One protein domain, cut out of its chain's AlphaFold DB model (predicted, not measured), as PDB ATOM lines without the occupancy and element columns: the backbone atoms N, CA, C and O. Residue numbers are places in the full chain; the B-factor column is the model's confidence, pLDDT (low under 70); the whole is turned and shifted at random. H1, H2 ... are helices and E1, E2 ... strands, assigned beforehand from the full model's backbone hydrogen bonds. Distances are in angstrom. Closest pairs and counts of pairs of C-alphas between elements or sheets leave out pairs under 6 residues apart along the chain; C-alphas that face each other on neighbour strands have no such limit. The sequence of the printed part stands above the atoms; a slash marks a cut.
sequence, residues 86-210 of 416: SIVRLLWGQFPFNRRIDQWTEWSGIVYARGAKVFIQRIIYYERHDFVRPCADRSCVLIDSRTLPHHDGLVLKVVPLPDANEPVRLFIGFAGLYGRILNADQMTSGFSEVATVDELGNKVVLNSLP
ATOM      1  N   SER A  86     -14.680   4.015  15.971       91.56
ATOM      2  CA  SER A  86     -14.413   3.582  14.598       91.56
ATOM      3  C   SER A  86     -15.686   3.594  13.765       91.56
ATOM      4  O   SER A  86     -16.742   3.192  14.249       91.56
ATOM      5  N   ILE A  87     -15.582   4.010  12.504       91.19
ATOM      6  CA  ILE A  87     -16.666   3.887  11.527       91.19
ATOM      7  C   ILE A  87     -16.306   2.770  10.555       91.19
ATOM      8  O   ILE A  87     -15.221   2.777   9.977       91.19
ATOM      9  N   VAL A  88     -17.210   1.814  10.369       93.06
ATOM     10  CA  VAL A  88     -17.040   0.683   9.457       93.06
ATOM     11  C   VAL A  88     -18.169   0.694   8.441       93.06
ATOM     12  O   VAL A  88     -19.342   0.611   8.790       93.06
ATOM     13  N   ARG A  89     -17.814   0.789   7.164       92.06
ATOM     14  CA  ARG A  89     -18.718   0.621   6.034       92.06
ATOM     15  C   ARG A  89     -18.616  -0.808   5.523       92.06
ATOM     16  O   ARG A  89     -17.540  -1.253   5.134       92.06
ATOM     17  N   LEU A  90     -19.753  -1.481   5.489       94.94
ATOM     18  CA  LEU A  90     -19.917  -2.836   4.986       94.94
ATOM     19  C   LEU A  90     -20.876  -2.778   3.798       94.94
ATOM     20  O   LEU A  90     -21.992  -2.300   3.953       94.94
ATOM     21  N   LEU A  91     -20.456  -3.235   2.623       93.44
ATOM     22  CA  LEU A  91     -21.330  -3.431   1.467       93.44
ATOM     23  C   LEU A  91     -21.318  -4.894   1.048       93.44
ATOM     24  O   LEU A  91     -20.297  -5.564   1.206       93.44
ATOM     25  N   TRP A  92     -22.406  -5.356   0.450       96.38
ATOM     26  CA  TRP A  92     -22.504  -6.707  -0.088       96.38
ATOM     27  C   TRP A  92     -23.422  -6.761  -1.307       96.38
ATOM     28  O   TRP A  92     -24.353  -5.971  -1.420       96.38
ATOM     29  N   GLY A  93     -23.137  -7.667  -2.239       94.50
ATOM     30  CA  GLY A  93     -23.871  -7.811  -3.499       94.50
ATOM     31  C   GLY A  93     -22.944  -7.771  -4.708       94.50
ATOM     32  O   GLY A  93     -21.775  -8.145  -4.627       94.50
ATOM     33  N   GLN A  94     -23.443  -7.297  -5.844       89.81
ATOM     34  CA  GLN A  94     -22.710  -7.312  -7.112       89.81
ATOM     35  C   GLN A  94     -21.895  -6.039  -7.363       89.81
ATOM     36  O   GLN A  94     -22.435  -4.929  -7.465       89.81
ATOM     37  N   PHE A  95     -20.582  -6.217  -7.550       82.31
ATOM     38  CA  PHE A  95     -19.650  -5.153  -7.931       82.31
ATOM     39  C   PHE A  95     -18.654  -5.657  -8.998       82.31
ATOM     40  O   PHE A  95     -17.815  -6.502  -8.688       82.31
ATOM     41  N   PRO A  96     -18.665  -5.123 -10.236       76.38
ATOM     42  CA  PRO A  96     -19.621  -4.157 -10.776       76.38
ATOM     43  C   PRO A  96     -21.020  -4.764 -10.970       76.38
ATOM     44  O   PRO A  96     -21.197  -5.974 -10.992       76.38
ATOM     45  N   PHE A  97     -22.021  -3.901 -11.152       72.19
ATOM     46  CA  PHE A  97     -23.395  -4.311 -11.451       72.19
ATOM     47  C   PHE A  97     -23.455  -5.232 -12.680       72.19
ATOM     48  O   PHE A  97     -23.049  -4.835 -13.777       72.19
ATOM     49  N   ASN A  98     -24.043  -6.418 -12.520       75.31
ATOM     50  CA  ASN A  98     -24.229  -7.374 -13.605       75.31
ATOM     51  C   ASN A  98     -25.711  -7.704 -13.808       75.31
ATOM     52  O   ASN A  98     -26.240  -8.642 -13.226       75.31
ATOM     53  N   ARG A  99     -26.372  -6.987 -14.724       79.12
ATOM     54  CA  ARG A  99     -27.797  -7.193 -15.063       79.12
ATOM     55  C   ARG A  99     -28.182  -8.605 -15.519       79.12
ATOM     56  O   ARG A  99     -29.364  -8.845 -15.728       79.12
ATOM     57  N   ARG A 100     -27.213  -9.480 -15.809       81.69
ATOM     58  CA  ARG A 100     -27.483 -10.871 -16.205       81.69
ATOM     59  C   ARG A 100     -27.789 -11.768 -15.008       81.69
ATOM     60  O   ARG A 100     -28.248 -12.878 -15.223       81.69
ATOM     61  N   ILE A 101     -27.515 -11.302 -13.790       81.94
ATOM     62  CA  ILE A 101     -27.849 -12.021 -12.566       81.94
ATOM     63  C   ILE A 101     -29.295 -11.689 -12.230       81.94
ATOM     64  O   ILE A 101     -29.620 -10.572 -11.834       81.94
ATOM     65  N   ASP A 102     -30.163 -12.663 -12.458       86.31
ATOM     66  CA  ASP A 102     -31.603 -12.609 -12.213       86.31
ATOM     67  C   ASP A 102     -32.022 -13.460 -11.003       86.31
ATOM     68  O   ASP A 102     -33.211 -13.612 -10.722       86.31
ATOM     69  N   GLN A 103     -31.039 -13.991 -10.271       88.81
ATOM     70  CA  GLN A 103     -31.232 -14.807  -9.081       88.81
ATOM     71  C   GLN A 103     -30.866 -14.030  -7.821       88.81
ATOM     72  O   GLN A 103     -29.899 -13.270  -7.788       88.81
ATOM     73  N   TRP A 104     -31.655 -14.256  -6.776       92.31
ATOM     74  CA  TRP A 104     -31.434 -13.699  -5.451       92.31
ATOM     75  C   TRP A 104     -30.176 -14.270  -4.809       92.31
ATOM     76  O   TRP A 104     -30.000 -15.488  -4.777       92.31
ATOM     77  N   THR A 105     -29.352 -13.398  -4.235       93.94
ATOM     78  CA  THR A 105     -28.313 -13.797  -3.278       93.94
ATOM     79  C   THR A 105     -28.796 -13.478  -1.866       93.94
ATOM     80  O   THR A 105     -29.267 -12.370  -1.618       93.94
ATOM     81  N   GLU A 106     -28.724 -14.458  -0.965       95.69
ATOM     82  CA  GLU A 106     -29.146 -14.347   0.436       95.69
ATOM     83  C   GLU A 106     -27.966 -13.914   1.313       95.69
ATOM     84  O   GLU A 106     -26.925 -14.570   1.325       95.69
ATOM     85  N   TRP A 107     -28.147 -12.835   2.072       96.25
ATOM     86  CA  TRP A 107     -27.122 -12.188   2.896       96.25
ATOM     87  C   TRP A 107     -27.503 -12.143   4.376       96.25
ATOM     88  O   TRP A 107     -27.066 -11.263   5.120       96.25
ATOM     89  N   SER A 108     -28.301 -13.102   4.840       96.56
ATOM     90  CA  SER A 108     -28.554 -13.271   6.269       96.56
ATOM     91  C   SER A 108     -27.244 -13.435   7.054       96.56
ATOM     92  O   SER A 108     -26.392 -14.281   6.747       96.56
ATOM     93  N   GLY A 109     -27.066 -12.609   8.084       97.12
ATOM     94  CA  GLY A 109     -25.786 -12.465   8.761       97.12
ATOM     95  C   GLY A 109     -25.835 -11.726  10.093       97.12
ATOM     96  O   GLY A 109     -26.888 -11.343  10.611       97.12
ATOM     97  N   ILE A 110     -24.652 -11.541  10.671       98.25
ATOM     98  CA  ILE A 110     -24.455 -10.842  11.936       98.25
ATOM     99  C   ILE A 110     -23.176 -10.014  11.900       98.25
ATOM    100  O   ILE A 110     -22.122 -10.468  11.450       98.25
ATOM    101  N   VAL A 111     -23.261  -8.809  12.454       98.19
ATOM    102  CA  VAL A 111     -22.101  -8.036  12.890       98.19
ATOM    103  C   VAL A 111     -22.091  -8.026  14.408       98.19
ATOM    104  O   VAL A 111     -23.077  -7.629  15.013       98.19
ATOM    105  N   TYR A 112     -21.009  -8.469  15.035       98.00
ATOM    106  CA  TYR A 112     -20.883  -8.583  16.487       98.00
ATOM    107  C   TYR A 112     -19.602  -7.907  16.966       98.00
ATOM    108  O   TYR A 112     -18.530  -8.160  16.424       98.00
ATOM    109  N   ALA A 113     -19.693  -7.074  17.996       97.19
ATOM    110  CA  ALA A 113     -18.558  -6.437  18.632       97.19
ATOM    111  C   ALA A 113     -18.337  -6.971  20.047       97.19
ATOM    112  O   ALA A 113     -19.226  -6.977  20.897       97.19
ATOM    113  N   ARG A 114     -17.092  -7.353  20.323       96.75
ATOM    114  CA  ARG A 114     -16.607  -7.634  21.673       96.75
ATOM    115  C   ARG A 114     -15.934  -6.385  22.228       96.75
ATOM    116  O   ARG A 114     -15.072  -5.813  21.563       96.75
ATOM    117  N   GLY A 115     -16.314  -5.979  23.441       95.44
ATOM    118  CA  GLY A 115     -15.749  -4.805  24.122       95.44
ATOM    119  C   GLY A 115     -16.226  -3.449  23.581       95.44
ATOM    120  O   GLY A 115     -15.633  -2.423  23.912       95.44
ATOM    121  N   ALA A 116     -17.272  -3.427  22.754       96.56
ATOM    122  CA  ALA A 116     -17.843  -2.216  22.173       96.56
ATOM    123  C   ALA A 116     -19.351  -2.372  21.938       96.56
ATOM    124  O   ALA A 116     -19.857  -3.490  21.847       96.56
ATOM    125  N   LYS A 117     -20.041  -1.240  21.800       96.62
ATOM    126  CA  LYS A 117     -21.388  -1.157  21.229       96.62
ATOM    127  C   LYS A 117     -21.305  -0.867  19.726       96.62
ATOM    128  O   LYS A 117     -20.383  -0.183  19.274       96.62
ATOM    129  N   VAL A 118     -22.274  -1.367  18.964       96.06
ATOM    130  CA  VAL A 118     -22.427  -1.155  17.520       96.06
ATOM    131  C   VAL A 118     -23.718  -0.391  17.254       96.06
ATOM    132  O   VAL A 118     -24.811  -0.838  17.607       96.06
ATOM    133  N   PHE A 119     -23.583   0.752  16.596       94.12
ATOM    134  CA  PHE A 119     -24.682   1.621  16.197       94.12
ATOM    135  C   PHE A 119     -24.811   1.603  14.677       94.12
ATOM    136  O   PHE A 119     -23.813   1.718  13.961       94.12
ATOM    137  N   ILE A 120     -26.035   1.448  14.176       92.31
ATOM    138  CA  ILE A 120     -26.321   1.537  12.745       92.31
ATOM    139  C   ILE A 120     -26.472   3.019  12.427       92.31
ATOM    140  O   ILE A 120     -27.493   3.619  12.732       92.31
ATOM    141  N   GLN A 121     -25.452   3.605  11.810       86.38
ATOM    142  CA  GLN A 121     -25.513   4.993  11.348       86.38
ATOM    143  C   GLN A 121     -26.373   5.102  10.096       86.38
ATOM    144  O   GLN A 121     -27.052   6.100   9.858       86.38
ATOM    145  N   ARG A 122     -26.305   4.074   9.242       82.12
ATOM    146  CA  ARG A 122     -26.922   4.136   7.926       82.12
ATOM    147  C   ARG A 122     -27.208   2.774   7.332       82.12
ATOM    148  O   ARG A 122     -26.394   1.860   7.455       82.12
ATOM    149  N   ILE A 123     -28.299   2.732   6.576       84.81
ATOM    150  CA  ILE A 123     -28.656   1.661   5.657       84.81
ATOM    151  C   ILE A 123     -28.457   2.150   4.218       84.81
ATOM    152  O   ILE A 123     -28.820   3.277   3.870       84.81
ATOM    153  N   ILE A 124     -27.850   1.320   3.378       80.00
ATOM    154  CA  ILE A 124     -27.524   1.618   1.985       80.00
ATOM    155  C   ILE A 124     -28.294   0.636   1.095       80.00
ATOM    156  O   ILE A 124     -28.081  -0.560   1.201       80.00
ATOM    157  N   TYR A 125     -29.140   1.163   0.205       70.69
ATOM    158  CA  TYR A 125     -29.807   0.447  -0.900       70.69
ATOM    159  C   TYR A 125     -30.732  -0.738  -0.584       70.69
ATOM    160  O   TYR A 125     -31.196  -1.351  -1.536       70.69
ATOM    161  N   TYR A 126     -31.112  -0.937   0.681       74.31
ATOM    162  CA  TYR A 126     -32.000  -2.028   1.090       74.31
ATOM    163  C   TYR A 126     -33.256  -2.136   0.240       74.31
ATOM    164  O   TYR A 126     -33.973  -1.157  -0.014       74.31
ATOM    165  N   GLU A 127     -33.550  -3.362  -0.138       73.50
ATOM    166  CA  GLU A 127     -34.777  -3.710  -0.799       73.50
ATOM    167  C   GLU A 127     -35.934  -3.772   0.204       73.50
ATOM    168  O   GLU A 127     -35.762  -3.824   1.421       73.50
ATOM    169  N   ARG A 128     -37.174  -3.758  -0.299       70.38
ATOM    170  CA  ARG A 128     -38.378  -3.631   0.547       70.38
ATOM    171  C   ARG A 128     -38.505  -4.739   1.609       70.38
ATOM    172  O   ARG A 128     -39.235  -4.551   2.581       70.38
ATOM    173  N   HIS A 129     -37.872  -5.887   1.394       77.12
ATOM    174  CA  HIS A 129     -37.967  -7.052   2.273       77.12
ATOM    175  C   HIS A 129     -36.773  -7.214   3.210       77.12
ATOM    176  O   HIS A 129     -36.837  -8.066   4.095       77.12
ATOM    177  N   ASP A 130     -35.749  -6.381   3.062       87.12
ATOM    178  CA  ASP A 130     -34.561  -6.451   3.891       87.12
ATOM    179  C   ASP A 130     -34.803  -5.743   5.218       87.12
ATOM    180  O   ASP A 130     -35.501  -4.725   5.307       87.12
ATOM    181  N   PHE A 131     -34.191  -6.259   6.275       89.25
ATOM    182  CA  PHE A 131     -34.214  -5.610   7.571       89.25
ATOM    183  C   PHE A 131     -32.893  -5.771   8.309       89.25
ATOM    184  O   PHE A 131     -32.210  -6.792   8.271       89.25
ATOM    185  N   VAL A 132     -32.546  -4.717   9.039       91.94
ATOM    186  CA  VAL A 132     -31.513  -4.760  10.065       91.94
ATOM    187  C   VAL A 132     -32.131  -4.554  11.417       91.94
ATOM    188  O   VAL A 132     -33.064  -3.765  11.581       91.94
ATOM    189  N   ARG A 133     -31.576  -5.238  12.409       93.12
ATOM    190  CA  ARG A 133     -32.001  -5.031  13.782       93.12
ATOM    191  C   ARG A 133     -30.822  -5.093  14.744       93.12
ATOM    192  O   ARG A 133     -30.104  -6.092  14.752       93.12
ATOM    193  N   PRO A 134     -30.638  -4.073  15.589       93.88
ATOM    194  CA  PRO A 134     -29.665  -4.134  16.666       93.88
ATOM    195  C   PRO A 134     -30.079  -5.190  17.701       93.88
ATOM    196  O   PRO A 134     -31.264  -5.400  17.976       93.88
ATOM    197  N   CYS A 135     -29.091  -5.849  18.292       95.19
ATOM    198  CA  CYS A 135     -29.264  -6.683  19.472       95.19
ATOM    199  C   CYS A 135     -29.623  -5.822  20.692       95.19
ATOM    200  O   CYS A 135     -29.321  -4.629  20.728       95.19
ATOM    201  N   ALA A 136     -30.264  -6.427  21.696       92.38
ATOM    202  CA  ALA A 136     -30.814  -5.701  22.846       92.38
ATOM    203  C   ALA A 136     -29.761  -4.912  23.648       92.38
ATOM    204  O   ALA A 136     -30.074  -3.866  24.199       92.38
ATOM    205  N   ASP A 137     -28.522  -5.399  23.691       92.38
ATOM    206  CA  ASP A 137     -27.388  -4.789  24.395       92.38
ATOM    207  C   ASP A 137     -26.466  -3.961  23.478       92.38
ATOM    208  O   ASP A 137     -25.402  -3.519  23.910       92.38
ATOM    209  N   ARG A 138     -26.846  -3.782  22.204       94.06
ATOM    210  CA  ARG A 138     -26.029  -3.164  21.145       94.06
ATOM    211  C   ARG A 138     -24.685  -3.851  20.890       94.06
ATOM    212  O   ARG A 138     -23.837  -3.265  20.225       94.06
ATOM    213  N   SER A 139     -24.463  -5.081  21.347       96.00
ATOM    214  CA  SER A 139     -23.230  -5.814  21.018       96.00
ATOM    215  C   SER A 139     -23.244  -6.376  19.596       96.00
ATOM    216  O   SER A 139     -22.201  -6.741  19.066       96.00
ATOM    217  N   CYS A 140     -24.407  -6.435  18.943       97.69
ATOM    218  CA  CYS A 140     -24.522  -6.889  17.565       97.69
ATOM    219  C   CYS A 140     -25.606  -6.186  16.749       97.69
ATOM    220  O   CYS A 140     -26.497  -5.523  17.280       97.69
ATOM    221  N   VAL A 141     -25.523  -6.384  15.437       97.19
ATOM    222  CA  VAL A 141     -26.531  -6.074  14.427       97.19
ATOM    223  C   VAL A 141     -26.833  -7.362  13.669       97.19
ATOM    224  O   VAL A 141     -25.929  -7.996  13.130       97.19
ATOM    225  N   LEU A 142     -28.104  -7.749  13.645       97.50
ATOM    226  CA  LEU A 142     -28.618  -8.837  12.823       97.50
ATOM    227  C   LEU A 142     -29.014  -8.281  11.457       97.50
ATOM    228  O   LEU A 142     -29.642  -7.221  11.385       97.50
ATOM    229  N   ILE A 143     -28.650  -9.006  10.406       97.06
ATOM    230  CA  ILE A 143     -28.907  -8.654   9.010       97.06
ATOM    231  C   ILE A 143     -29.739  -9.776   8.396       97.06
ATOM    232  O   ILE A 143     -29.351 -10.938   8.490       97.06
ATOM    233  N   ASP A 144     -30.857  -9.422   7.775       96.00
ATOM    234  CA  ASP A 144     -31.617 -10.266   6.852       96.00
ATOM    235  C   ASP A 144     -31.792  -9.430   5.581       96.00
ATOM    236  O   ASP A 144     -32.413  -8.364   5.614       96.00
ATOM    237  N   SER A 145     -31.101  -9.819   4.513       94.69
ATOM    238  CA  SER A 145     -31.046  -9.055   3.269       94.69
ATOM    239  C   SER A 145     -30.937  -9.997   2.085       94.69
ATOM    240  O   SER A 145     -30.281 -11.042   2.154       94.69
ATOM    241  N   ARG A 146     -31.568  -9.615   0.980       94.00
ATOM    242  CA  ARG A 146     -31.462 -10.288  -0.306       94.00
ATOM    243  C   ARG A 146     -31.170  -9.258  -1.368       94.00
ATOM    244  O   ARG A 146     -31.820  -8.231  -1.428       94.00
ATOM    245  N   THR A 147     -30.245  -9.579  -2.263       90.38
ATOM    246  CA  THR A 147     -29.929  -8.691  -3.384       90.38
ATOM    247  C   THR A 147     -30.199  -9.386  -4.712       90.38
ATOM    248  O   THR A 147     -29.765 -10.524  -4.924       90.38
ATOM    249  N   LEU A 148     -30.856  -8.682  -5.636       81.75
ATOM    250  CA  LEU A 148     -30.779  -8.944  -7.085       81.75
ATOM    251  C   LEU A 148     -29.481  -8.295  -7.642       81.75
ATOM    252  O   LEU A 148     -28.578  -8.102  -6.830       81.75
ATOM    253  N   PRO A 149     -29.242  -7.965  -8.938       78.56
ATOM    254  CA  PRO A 149     -27.884  -7.628  -9.406       78.56
ATOM    255  C   PRO A 149     -27.316  -6.306  -8.848       78.56
ATOM    256  O   PRO A 149     -26.328  -5.782  -9.360       78.56
ATOM    257  N   HIS A 150     -27.965  -5.736  -7.836       80.56
ATOM    258  CA  HIS A 150     -27.547  -4.612  -7.025       80.56
ATOM    259  C   HIS A 150     -26.732  -5.057  -5.796       80.56
ATOM    260  O   HIS A 150     -26.130  -6.128  -5.769       80.56
ATOM    261  N   HIS A 151     -26.604  -4.146  -4.840       88.25
ATOM    262  CA  HIS A 151     -25.884  -4.328  -3.596       88.25
ATOM    263  C   HIS A 151     -26.585  -3.532  -2.512       88.25
ATOM    264  O   HIS A 151     -27.152  -2.476  -2.808       88.25
ATOM    265  N   ASP A 152     -26.395  -3.976  -1.285       92.25
ATOM    266  CA  ASP A 152     -26.802  -3.283  -0.080       92.25
ATOM    267  C   ASP A 152     -25.576  -2.887   0.737       92.25
ATOM    268  O   ASP A 152     -24.419  -3.132   0.368       92.25
ATOM    269  N   GLY A 153     -25.819  -2.234   1.867       91.69
ATOM    270  CA  GLY A 153     -24.771  -1.963   2.823       91.69
ATOM    271  C   GLY A 153     -25.229  -1.314   4.114       91.69
ATOM    272  O   GLY A 153     -26.364  -0.861   4.260       91.69
ATOM    273  N   LEU A 154     -24.282  -1.206   5.036       92.75
ATOM    274  CA  LEU A 154     -24.407  -0.514   6.306       92.75
ATOM    275  C   LEU A 154     -23.213   0.400   6.534       92.75
ATOM    276  O   LEU A 154     -22.082   0.105   6.134       92.75
ATOM    277  N   VAL A 155     -23.469   1.494   7.241       89.75
ATOM    278  CA  VAL A 155     -22.429   2.234   7.955       89.75
ATOM    279  C   VAL A 155     -22.662   2.008   9.436       89.75
ATOM    280  O   VAL A 155     -23.749   2.269   9.953       89.75
ATOM    281  N   LEU A 156     -21.642   1.491  10.101       93.62
ATOM    282  CA  LEU A 156     -21.661   1.130  11.503       93.62
ATOM    283  C   LEU A 156     -20.700   2.030  12.266       93.62
ATOM    284  O   LEU A 156     -19.577   2.264  11.820       93.62
ATOM    285  N   LYS A 157     -21.125   2.488  13.437       93.50
ATOM    286  CA  LYS A 157     -20.266   3.152  14.412       93.50
ATOM    287  C   LYS A 157     -19.990   2.186  15.556       93.50
ATOM    288  O   LYS A 157     -20.912   1.634  16.151       93.50
ATOM    289  N   VAL A 158     -18.711   1.956  15.828       94.94
ATOM    290  CA  VAL A 158     -18.224   1.044  16.863       94.94
ATOM    291  C   VAL A 158     -17.648   1.881  17.997       94.94
ATOM    292  O   VAL A 158     -16.618   2.540  17.829       94.94
ATOM    293  N   VAL A 159     -18.326   1.855  19.143       94.75
ATOM    294  CA  VAL A 159     -18.007   2.674  20.318       94.75
ATOM    295  C   VAL A 159     -17.454   1.776  21.429       94.75
ATOM    296  O   VAL A 159     -18.191   0.926  21.938       94.75
ATOM    297  N   PRO A 160     -16.169   1.907  21.805       95.31
ATOM    298  CA  PRO A 160     -15.563   1.108  22.869       95.31
ATOM    299  C   PRO A 160     -16.275   1.296  24.215       95.31
ATOM    300  O   PRO A 160     -16.595   2.418  24.590       95.31
ATOM    301  N   LEU A 161     -16.477   0.211  24.967       94.06
ATOM    302  CA  LEU A 161     -17.066   0.288  26.308       94.06
ATOM    303  C   LEU A 161     -16.060   0.860  27.332       94.06
ATOM    304  O   LEU A 161     -14.868   0.524  27.239       94.06
ATOM    305  N   PRO A 162     -16.526   1.641  28.333       89.00
ATOM    306  CA  PRO A 162     -15.686   2.227  29.380       89.00
ATOM    307  C   PRO A 162     -14.841   1.175  30.111       89.00
ATOM    308  O   PRO A 162     -13.615   1.261  30.156       89.00
ATOM    309  N   ASP A 163     -15.503   0.112  30.571       87.12
ATOM    310  CA  ASP A 163     -14.917  -0.907  31.448       87.12
ATOM    311  C   ASP A 163     -14.392  -2.143  30.693       87.12
ATOM    312  O   ASP A 163     -14.132  -3.196  31.281       87.12
ATOM    313  N   ALA A 164     -14.250  -2.060  29.364       84.31
ATOM    314  CA  ALA A 164     -13.729  -3.179  28.586       84.31
ATOM    315  C   ALA A 164     -12.224  -3.365  28.836       84.31
ATOM    316  O   ALA A 164     -11.393  -2.626  28.298       84.31
ATOM    317  N   ASN A 165     -11.891  -4.417  29.589       84.00
ATOM    318  CA  ASN A 165     -10.521  -4.899  29.815       84.00
ATOM    319  C   ASN A 165      -9.914  -5.617  28.598       84.00
ATOM    320  O   ASN A 165      -8.738  -5.972  28.600       84.00
ATOM    321  N   GLU A 166     -10.713  -5.854  27.560       85.69
ATOM    322  CA  GLU A 166     -10.307  -6.576  26.362       85.69
ATOM    323  C   GLU A 166     -10.267  -5.646  25.142       85.69
ATOM    324  O   GLU A 166     -11.043  -4.684  25.068       85.69
ATOM    325  N   PRO A 167      -9.376  -5.916  24.169       90.44
ATOM    326  CA  PRO A 167      -9.310  -5.133  22.943       90.44
ATOM    327  C   PRO A 167     -10.600  -5.292  22.135       90.44
ATOM    328  O   PRO A 167     -11.151  -6.392  22.033       90.44
ATOM    329  N   VAL A 168     -11.046  -4.194  21.518       95.12
ATOM    330  CA  VAL A 168     -12.241  -4.206  20.669       95.12
ATOM    331  C   VAL A 168     -12.009  -5.116  19.464       95.12
ATOM    332  O   VAL A 168     -10.991  -5.004  18.773       95.12
ATOM    333  N   ARG A 169     -12.975  -6.001  19.204       97.00
ATOM    334  CA  ARG A 169     -13.008  -6.864  18.018       97.00
ATOM    335  C   ARG A 169     -14.379  -6.816  17.373       97.00
ATOM    336  O   ARG A 169     -15.369  -6.998  18.074       97.00
ATOM    337  N   LEU A 170     -14.423  -6.633  16.060       97.75
ATOM    338  CA  LEU A 170     -15.639  -6.645  15.256       97.75
ATOM    339  C   LEU A 170     -15.647  -7.889  14.364       97.75
ATOM    340  O   LEU A 170     -14.831  -8.009  13.456       97.75
ATOM    341  N   PHE A 171     -16.556  -8.814  14.634       98.19
ATOM    342  CA  PHE A 171     -16.862  -9.947  13.774       98.19
ATOM    343  C   PHE A 171     -17.959  -9.565  12.780       98.19
ATOM    344  O   PHE A 171     -18.963  -8.974  13.165       98.19
ATOM    345  N   ILE A 172     -17.778  -9.932  11.517       98.31
ATOM    346  CA  ILE A 172     -18.734  -9.730  10.429       98.31
ATOM    347  C   ILE A 172     -18.902 -11.076   9.739       98.31
ATOM    348  O   ILE A 172     -17.913 -11.645   9.280       98.31
ATOM    349  N   GLY A 173     -20.128 -11.587   9.668       97.88
ATOM    350  CA  GLY A 173     -20.403 -12.881   9.055       97.88
ATOM    351  C   GLY A 173     -21.691 -12.895   8.247       97.88
ATOM    352  O   GLY A 173     -22.729 -12.464   8.740       97.88
ATOM    353  N   PHE A 174     -21.616 -13.458   7.042       98.00
ATOM    354  CA  PHE A 174     -22.758 -13.842   6.212       98.00
ATOM    355  C   PHE A 174     -22.785 -15.363   6.104       98.00
ATOM    356  O   PHE A 174     -21.762 -15.981   5.796       98.00
ATOM    357  N   ALA A 175     -23.932 -15.973   6.403       93.75
ATOM    358  CA  ALA A 175     -24.041 -17.416   6.582       93.75
ATOM    359  C   ALA A 175     -23.552 -18.189   5.343       93.75
ATOM    360  O   ALA A 175     -24.179 -18.166   4.291       93.75
ATOM    361  N   GLY A 176     -22.412 -18.878   5.476       92.44
ATOM    362  CA  GLY A 176     -21.821 -19.697   4.411       92.44
ATOM    363  C   GLY A 176     -21.115 -18.930   3.285       92.44
ATOM    364  O   GLY A 176     -20.503 -19.577   2.444       92.44
ATOM    365  N   LEU A 177     -21.151 -17.593   3.283       95.94
ATOM    366  CA  LEU A 177     -20.573 -16.763   2.216       95.94
ATOM    367  C   LEU A 177     -19.314 -16.016   2.658       95.94
ATOM    368  O   LEU A 177     -18.363 -15.884   1.892       95.94
ATOM    369  N   TYR A 178     -19.299 -15.492   3.885       98.00
ATOM    370  CA  TYR A 178     -18.236 -14.588   4.316       98.00
ATOM    371  C   TYR A 178     -18.060 -14.564   5.832       98.00
ATOM    372  O   TYR A 178     -19.028 -14.668   6.585       98.00
ATOM    373  N   GLY A 179     -16.822 -14.358   6.285       97.69
ATOM    374  CA  GLY A 179     -16.484 -14.188   7.693       97.69
ATOM    375  C   GLY A 179     -15.198 -13.387   7.873       97.69
ATOM    376  O   GLY A 179     -14.166 -13.730   7.299       97.69
ATOM    377  N   ARG A 180     -15.236 -12.340   8.702       97.88
ATOM    378  CA  ARG A 180     -14.075 -11.492   9.000       97.88
ATOM    379  C   ARG A 180     -14.067 -11.033  10.450       97.88
ATOM    380  O   ARG A 180     -15.113 -10.750  11.022       97.88
ATOM    381  N   ILE A 181     -12.872 -10.929  11.030       97.94
ATOM    382  CA  ILE A 181     -12.640 -10.275  12.322       97.94
ATOM    383  C   ILE A 181     -11.730  -9.073  12.089       97.94
ATOM    384  O   ILE A 181     -10.634  -9.229  11.551       97.94
ATOM    385  N   LEU A 182     -12.171  -7.895  12.522       96.88
ATOM    386  CA  LEU A 182     -11.368  -6.677  12.568       96.88
ATOM    387  C   LEU A 182     -11.002  -6.363  14.017       96.88
ATOM    388  O   LEU A 182     -11.866  -6.314  14.893       96.88
ATOM    389  N   ASN A 183      -9.720  -6.135  14.274       96.19
ATOM    390  CA  ASN A 183      -9.245  -5.630  15.560       96.19
ATOM    391  C   ASN A 183      -9.284  -4.092  15.581       96.19
ATOM    392  O   ASN A 183      -9.325  -3.452  14.529       96.19
ATOM    393  N   ALA A 184      -9.237  -3.499  16.778       91.94
ATOM    394  CA  ALA A 184      -9.233  -2.046  16.972       91.94
ATOM    395  C   ALA A 184      -8.200  -1.310  16.096       91.94
ATOM    396  O   ALA A 184      -8.539  -0.326  15.441       91.94
ATOM    397  N   ASP A 185      -6.969  -1.820  16.021       90.44
ATOM    398  CA  ASP A 185      -5.901  -1.190  15.237       90.44
ATOM    399  C   ASP A 185      -6.256  -1.132  13.748       90.44
ATOM    400  O   ASP A 185      -6.179  -0.068  13.145       90.44
ATOM    401  N   GLN A 186      -6.775  -2.230  13.184       92.44
ATOM    402  CA  GLN A 186      -7.219  -2.277  11.786       92.44
ATOM    403  C   GLN A 186      -8.361  -1.289  11.530       92.44
ATOM    404  O   GLN A 186      -8.364  -0.578  10.528       92.44
ATOM    405  N   MET A 187      -9.331  -1.212  12.447       92.31
ATOM    406  CA  MET A 187     -10.449  -0.285  12.293       92.31
ATOM    407  C   MET A 187      -9.991   1.177  12.327       92.31
ATOM    408  O   MET A 187     -10.489   2.000  11.559       92.31
ATOM    409  N   THR A 188      -9.012   1.500  13.167       87.12
ATOM    410  CA  THR A 188      -8.545   2.879  13.354       87.12
ATOM    411  C   THR A 188      -7.485   3.321  12.349       87.12
ATOM    412  O   THR A 188      -7.322   4.526  12.162       87.12
ATOM    413  N   SER A 189      -6.803   2.384  11.685       84.50
ATOM    414  CA  SER A 189      -5.783   2.665  10.666       84.50
ATOM    415  C   SER A 189      -6.326   2.754   9.235       84.50
ATOM    416  O   SER A 189      -5.553   3.012   8.324       84.50
ATOM    417  N   GLY A 190      -7.626   2.521   9.018       81.44
ATOM    418  CA  GLY A 190      -8.244   2.583   7.687       81.44
ATOM    419  C   GLY A 190      -8.139   1.292   6.874       81.44
ATOM    420  O   GLY A 190      -7.644   1.285   5.752       81.44
ATOM    421  N   PHE A 191      -8.608   0.184   7.438       90.44
ATOM    422  CA  PHE A 191      -8.720  -1.103   6.761       90.44
ATOM    423  C   PHE A 191      -9.604  -1.030   5.505       90.44
ATOM    424  O   PHE A 191     -10.691  -0.460   5.549       90.44
ATOM    425  N   SER A 192      -9.191  -1.679   4.415       88.81
ATOM    426  CA  SER A 192     -10.003  -1.855   3.207       88.81
ATOM    427  C   SER A 192      -9.850  -3.275   2.663       88.81
ATOM    428  O   SER A 192      -8.738  -3.789   2.562       88.81
ATOM    429  N   GLU A 193     -10.967  -3.922   2.337       91.44
ATOM    430  CA  GLU A 193     -11.009  -5.251   1.727       91.44
ATOM    431  C   GLU A 193     -12.161  -5.336   0.726       91.44
ATOM    432  O   GLU A 193     -13.271  -4.860   0.982       91.44
ATOM    433  N   VAL A 194     -11.900  -6.001  -0.397       91.44
ATOM    434  CA  VAL A 194     -12.916  -6.451  -1.348       91.44
ATOM    435  C   VAL A 194     -12.753  -7.957  -1.507       91.44
ATOM    436  O   VAL A 194     -11.753  -8.416  -2.054       91.44
ATOM    437  N   ALA A 195     -13.732  -8.728  -1.048       95.25
ATOM    438  CA  ALA A 195     -13.721 -10.184  -1.129       95.25
ATOM    439  C   ALA A 195     -14.810 -10.667  -2.083       95.25
ATOM    440  O   ALA A 195     -15.972 -10.326  -1.892       95.25
ATOM    441  N   THR A 196     -14.454 -11.466  -3.089       95.69
ATOM    442  CA  THR A 196     -15.437 -12.213  -3.893       95.69
ATOM    443  C   THR A 196     -15.901 -13.429  -3.096       95.69
ATOM    444  O   THR A 196     -15.057 -14.160  -2.583       95.69
ATOM    445  N   VAL A 197     -17.213 -13.636  -2.971       96.25
ATOM    446  CA  VAL A 197     -17.796 -14.657  -2.076       96.25
ATOM    447  C   VAL A 197     -18.450 -15.828  -2.805       96.25
ATOM    448  O   VAL A 197     -18.763 -16.831  -2.171       96.25
ATOM    449  N   ASP A 198     -18.638 -15.731  -4.123       93.75
ATOM    450  CA  ASP A 198     -19.170 -16.817  -4.946       93.75
ATOM    451  C   ASP A 198     -18.755 -16.714  -6.427       93.75
ATOM    452  O   ASP A 198     -18.113 -15.756  -6.866       93.75
ATOM    453  N   GLU A 199     -19.144 -17.723  -7.209       91.75
ATOM    454  CA  GLU A 199     -18.896 -17.808  -8.656       91.75
ATOM    455  C   GLU A 199     -19.742 -16.821  -9.476       91.75
ATOM    456  O   GLU A 199     -19.407 -16.518 -10.622       91.75
ATOM    457  N   LEU A 200     -20.822 -16.282  -8.898       90.50
ATOM    458  CA  LEU A 200     -21.642 -15.247  -9.532       90.50
ATOM    459  C   LEU A 200     -20.957 -13.875  -9.483       90.50
ATOM    460  O   LEU A 200     -21.458 -12.916 -10.071       90.50
ATOM    461  N   GLY A 201     -19.813 -13.760  -8.806       90.25
ATOM    462  CA  GLY A 201     -19.060 -12.520  -8.684       90.25
ATOM    463  C   GLY A 201     -19.613 -11.589  -7.609       90.25
ATOM    464  O   GLY A 201     -19.290 -10.398  -7.626       90.25
ATOM    465  N   ASN A 202     -20.424 -12.106  -6.679       94.12
ATOM    466  CA  ASN A 202     -20.845 -11.332  -5.522       94.12
ATOM    467  C   ASN A 202     -19.621 -10.994  -4.679       94.12
ATOM    468  O   ASN A 202     -18.676 -11.780  -4.566       94.12
ATOM    469  N   LYS A 203     -19.627  -9.807  -4.081       95.62
ATOM    470  CA  LYS A 203     -18.530  -9.314  -3.263       95.62
ATOM    471  C   LYS A 203     -19.031  -8.741  -1.953       95.62
ATOM    472  O   LYS A 203     -20.108  -8.154  -1.890       95.62
ATOM    473  N   VAL A 204     -18.191  -8.863  -0.934       96.19
ATOM    474  CA  VAL A 204     -18.266  -8.082   0.297       96.19
ATOM    475  C   VAL A 204     -17.176  -7.026   0.244       96.19
ATOM    476  O   VAL A 204     -16.017  -7.327  -0.039       96.19
ATOM    477  N   VAL A 205     -17.552  -5.780   0.505       92.56
ATOM    478  CA  VAL A 205     -16.625  -4.653   0.591       92.56
ATOM    479  C   VAL A 205     -16.633  -4.134   2.019       92.56
ATOM    480  O   VAL A 205     -17.654  -3.643   2.500       92.56
ATOM    481  N   LEU A 206     -15.485  -4.205   2.682       93.88
ATOM    482  CA  LEU A 206     -15.273  -3.661   4.016       93.88
ATOM    483  C   LEU A 206     -14.339  -2.470   3.941       93.88
ATOM    484  O   LEU A 206     -13.253  -2.565   3.385       93.88
ATOM    485  N   ASN A 207     -14.742  -1.360   4.545       89.81
ATOM    486  CA  ASN A 207     -13.859  -0.226   4.773       89.81
ATOM    487  C   ASN A 207     -14.019   0.240   6.210       89.81
ATOM    488  O   ASN A 207     -15.139   0.516   6.633       89.81
ATOM    489  N   SER A 208     -12.928   0.392   6.946       89.62
ATOM    490  CA  SER A 208     -12.933   1.246   8.119       89.62
ATOM    491  C   SER A 208     -12.474   2.639   7.717       89.62
ATOM    492  O   SER A 208     -11.574   2.818   6.897       89.62
ATOM    493  N   LEU A 209     -13.154   3.644   8.245       75.94
ATOM    494  CA  LEU A 209     -12.807   5.031   8.009       75.94
ATOM    495  C   LEU A 209     -12.011   5.491   9.228       75.94
ATOM    496  O   LEU A 209     -12.598   5.575  10.316       75.94
ATOM    497  N   PRO A 210     -10.703   5.782   9.089       71.81
ATOM    498  CA  PRO A 210     -10.028   6.519  10.140       71.81
ATOM    499  C   PRO A 210     -10.788   7.839  10.289       71.81
ATOM    500  O   PRO A 210     -11.242   8.398   9.287       71.81
TER     501      PRO A 210
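AT A GLANCE: This is residues 86 to 210 of the 416 residues of an uncharacterized protein of Deltaproteobacteria bacterium (UniProt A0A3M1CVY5). Two five-stranded sheets lie face to face as a sandwich, their strands running nearly along one line, and the loops of residues 95 to 108 and 161 to 168 lengthen it at opposite ends. The short helix H1 sits at one side, between E8 of one sheet and E9 of the other. The 125 printed residues have ten named strands and one named helix, in the order E1 to E8, H1, E9, E10; the sheets, E3-E6-E1-E10-E9 and E4-E5-E2-E7-E8, are antiparallel throughout. The class is mostly strand. The whole is compact, with a radius of gyration of the C-alphas of 14.4 A, and elongated, spanning 50 by 28 by 23 A.

IN THESE COORDINATES: E1, residues 86 to 94, begins at C-alpha 86 (-14.413, 3.582, 14.598) and is 25.7 A long. E2 is residues 109 to 114. E3, residues 116 to 124, is 22.7 A long and bends by 51 degrees at residue 121. E4 is residues 131 to 134 and E5 residues 140 to 144. E6, residues 151 to 160, is the longest strand at 28.9 A, from C-alpha 151 at (-25.884, -4.328, -3.596). E7 is residues 169 to 174, E8 residues 178 to 183, H1 residues 184 to 188 and E9 residues 192 to 196. E10, residues 202 to 209, is 22.7 A long and ends at C-alpha 209 (-12.807, 5.031, 8.009).

HOW THE PARTS SIT: In the twisted first sheet, E1 is an inner strand between E6, with N 88 and O 156 at 2.8 A, and E10, with N 89 and O 207 at 2.7 A. The edge strands are E3, where N 119 and O 157 of E6 are 2.8 A apart, and E9, which forms a hairpin with E10, N 193 and O 206 being 2.9 A apart. In the second sheet E2 has neighbours E5, with N 111 and O 141 at 2.9 A, and E7, with N 171 and O 112 at 2.7 A. The hairpins E4 and E5, with N 131 and O 144 at 2.8 A, and E7 and E8, with N 170 and O 182 at 2.8 A, complete it. The facing parts of the sheets are 9.0 A apart centre to centre, their best planes 10 degrees apart. Between sheets, the closest C-alphas of E3 and E5 are those of Val 118 and Cys 140, 6.1 A. H1 is on the first sheet at a height over the sheet of 5.5 A, over none of its strands, and only grazes the second. In H1 every O i to N i+4 pair is within hydrogen-bond range.

THE WHOLE: The C-alphas of Arg 100 and Asp 163, the two farthest apart, are 50.3 A apart, while those of Ser 86 and Pro 210 are 6.9 A apart. The link E1 to E2 is long, with 14 residues. The printed part has no cut, its mean pLDDT is 90.8, and no printed residue is under 70.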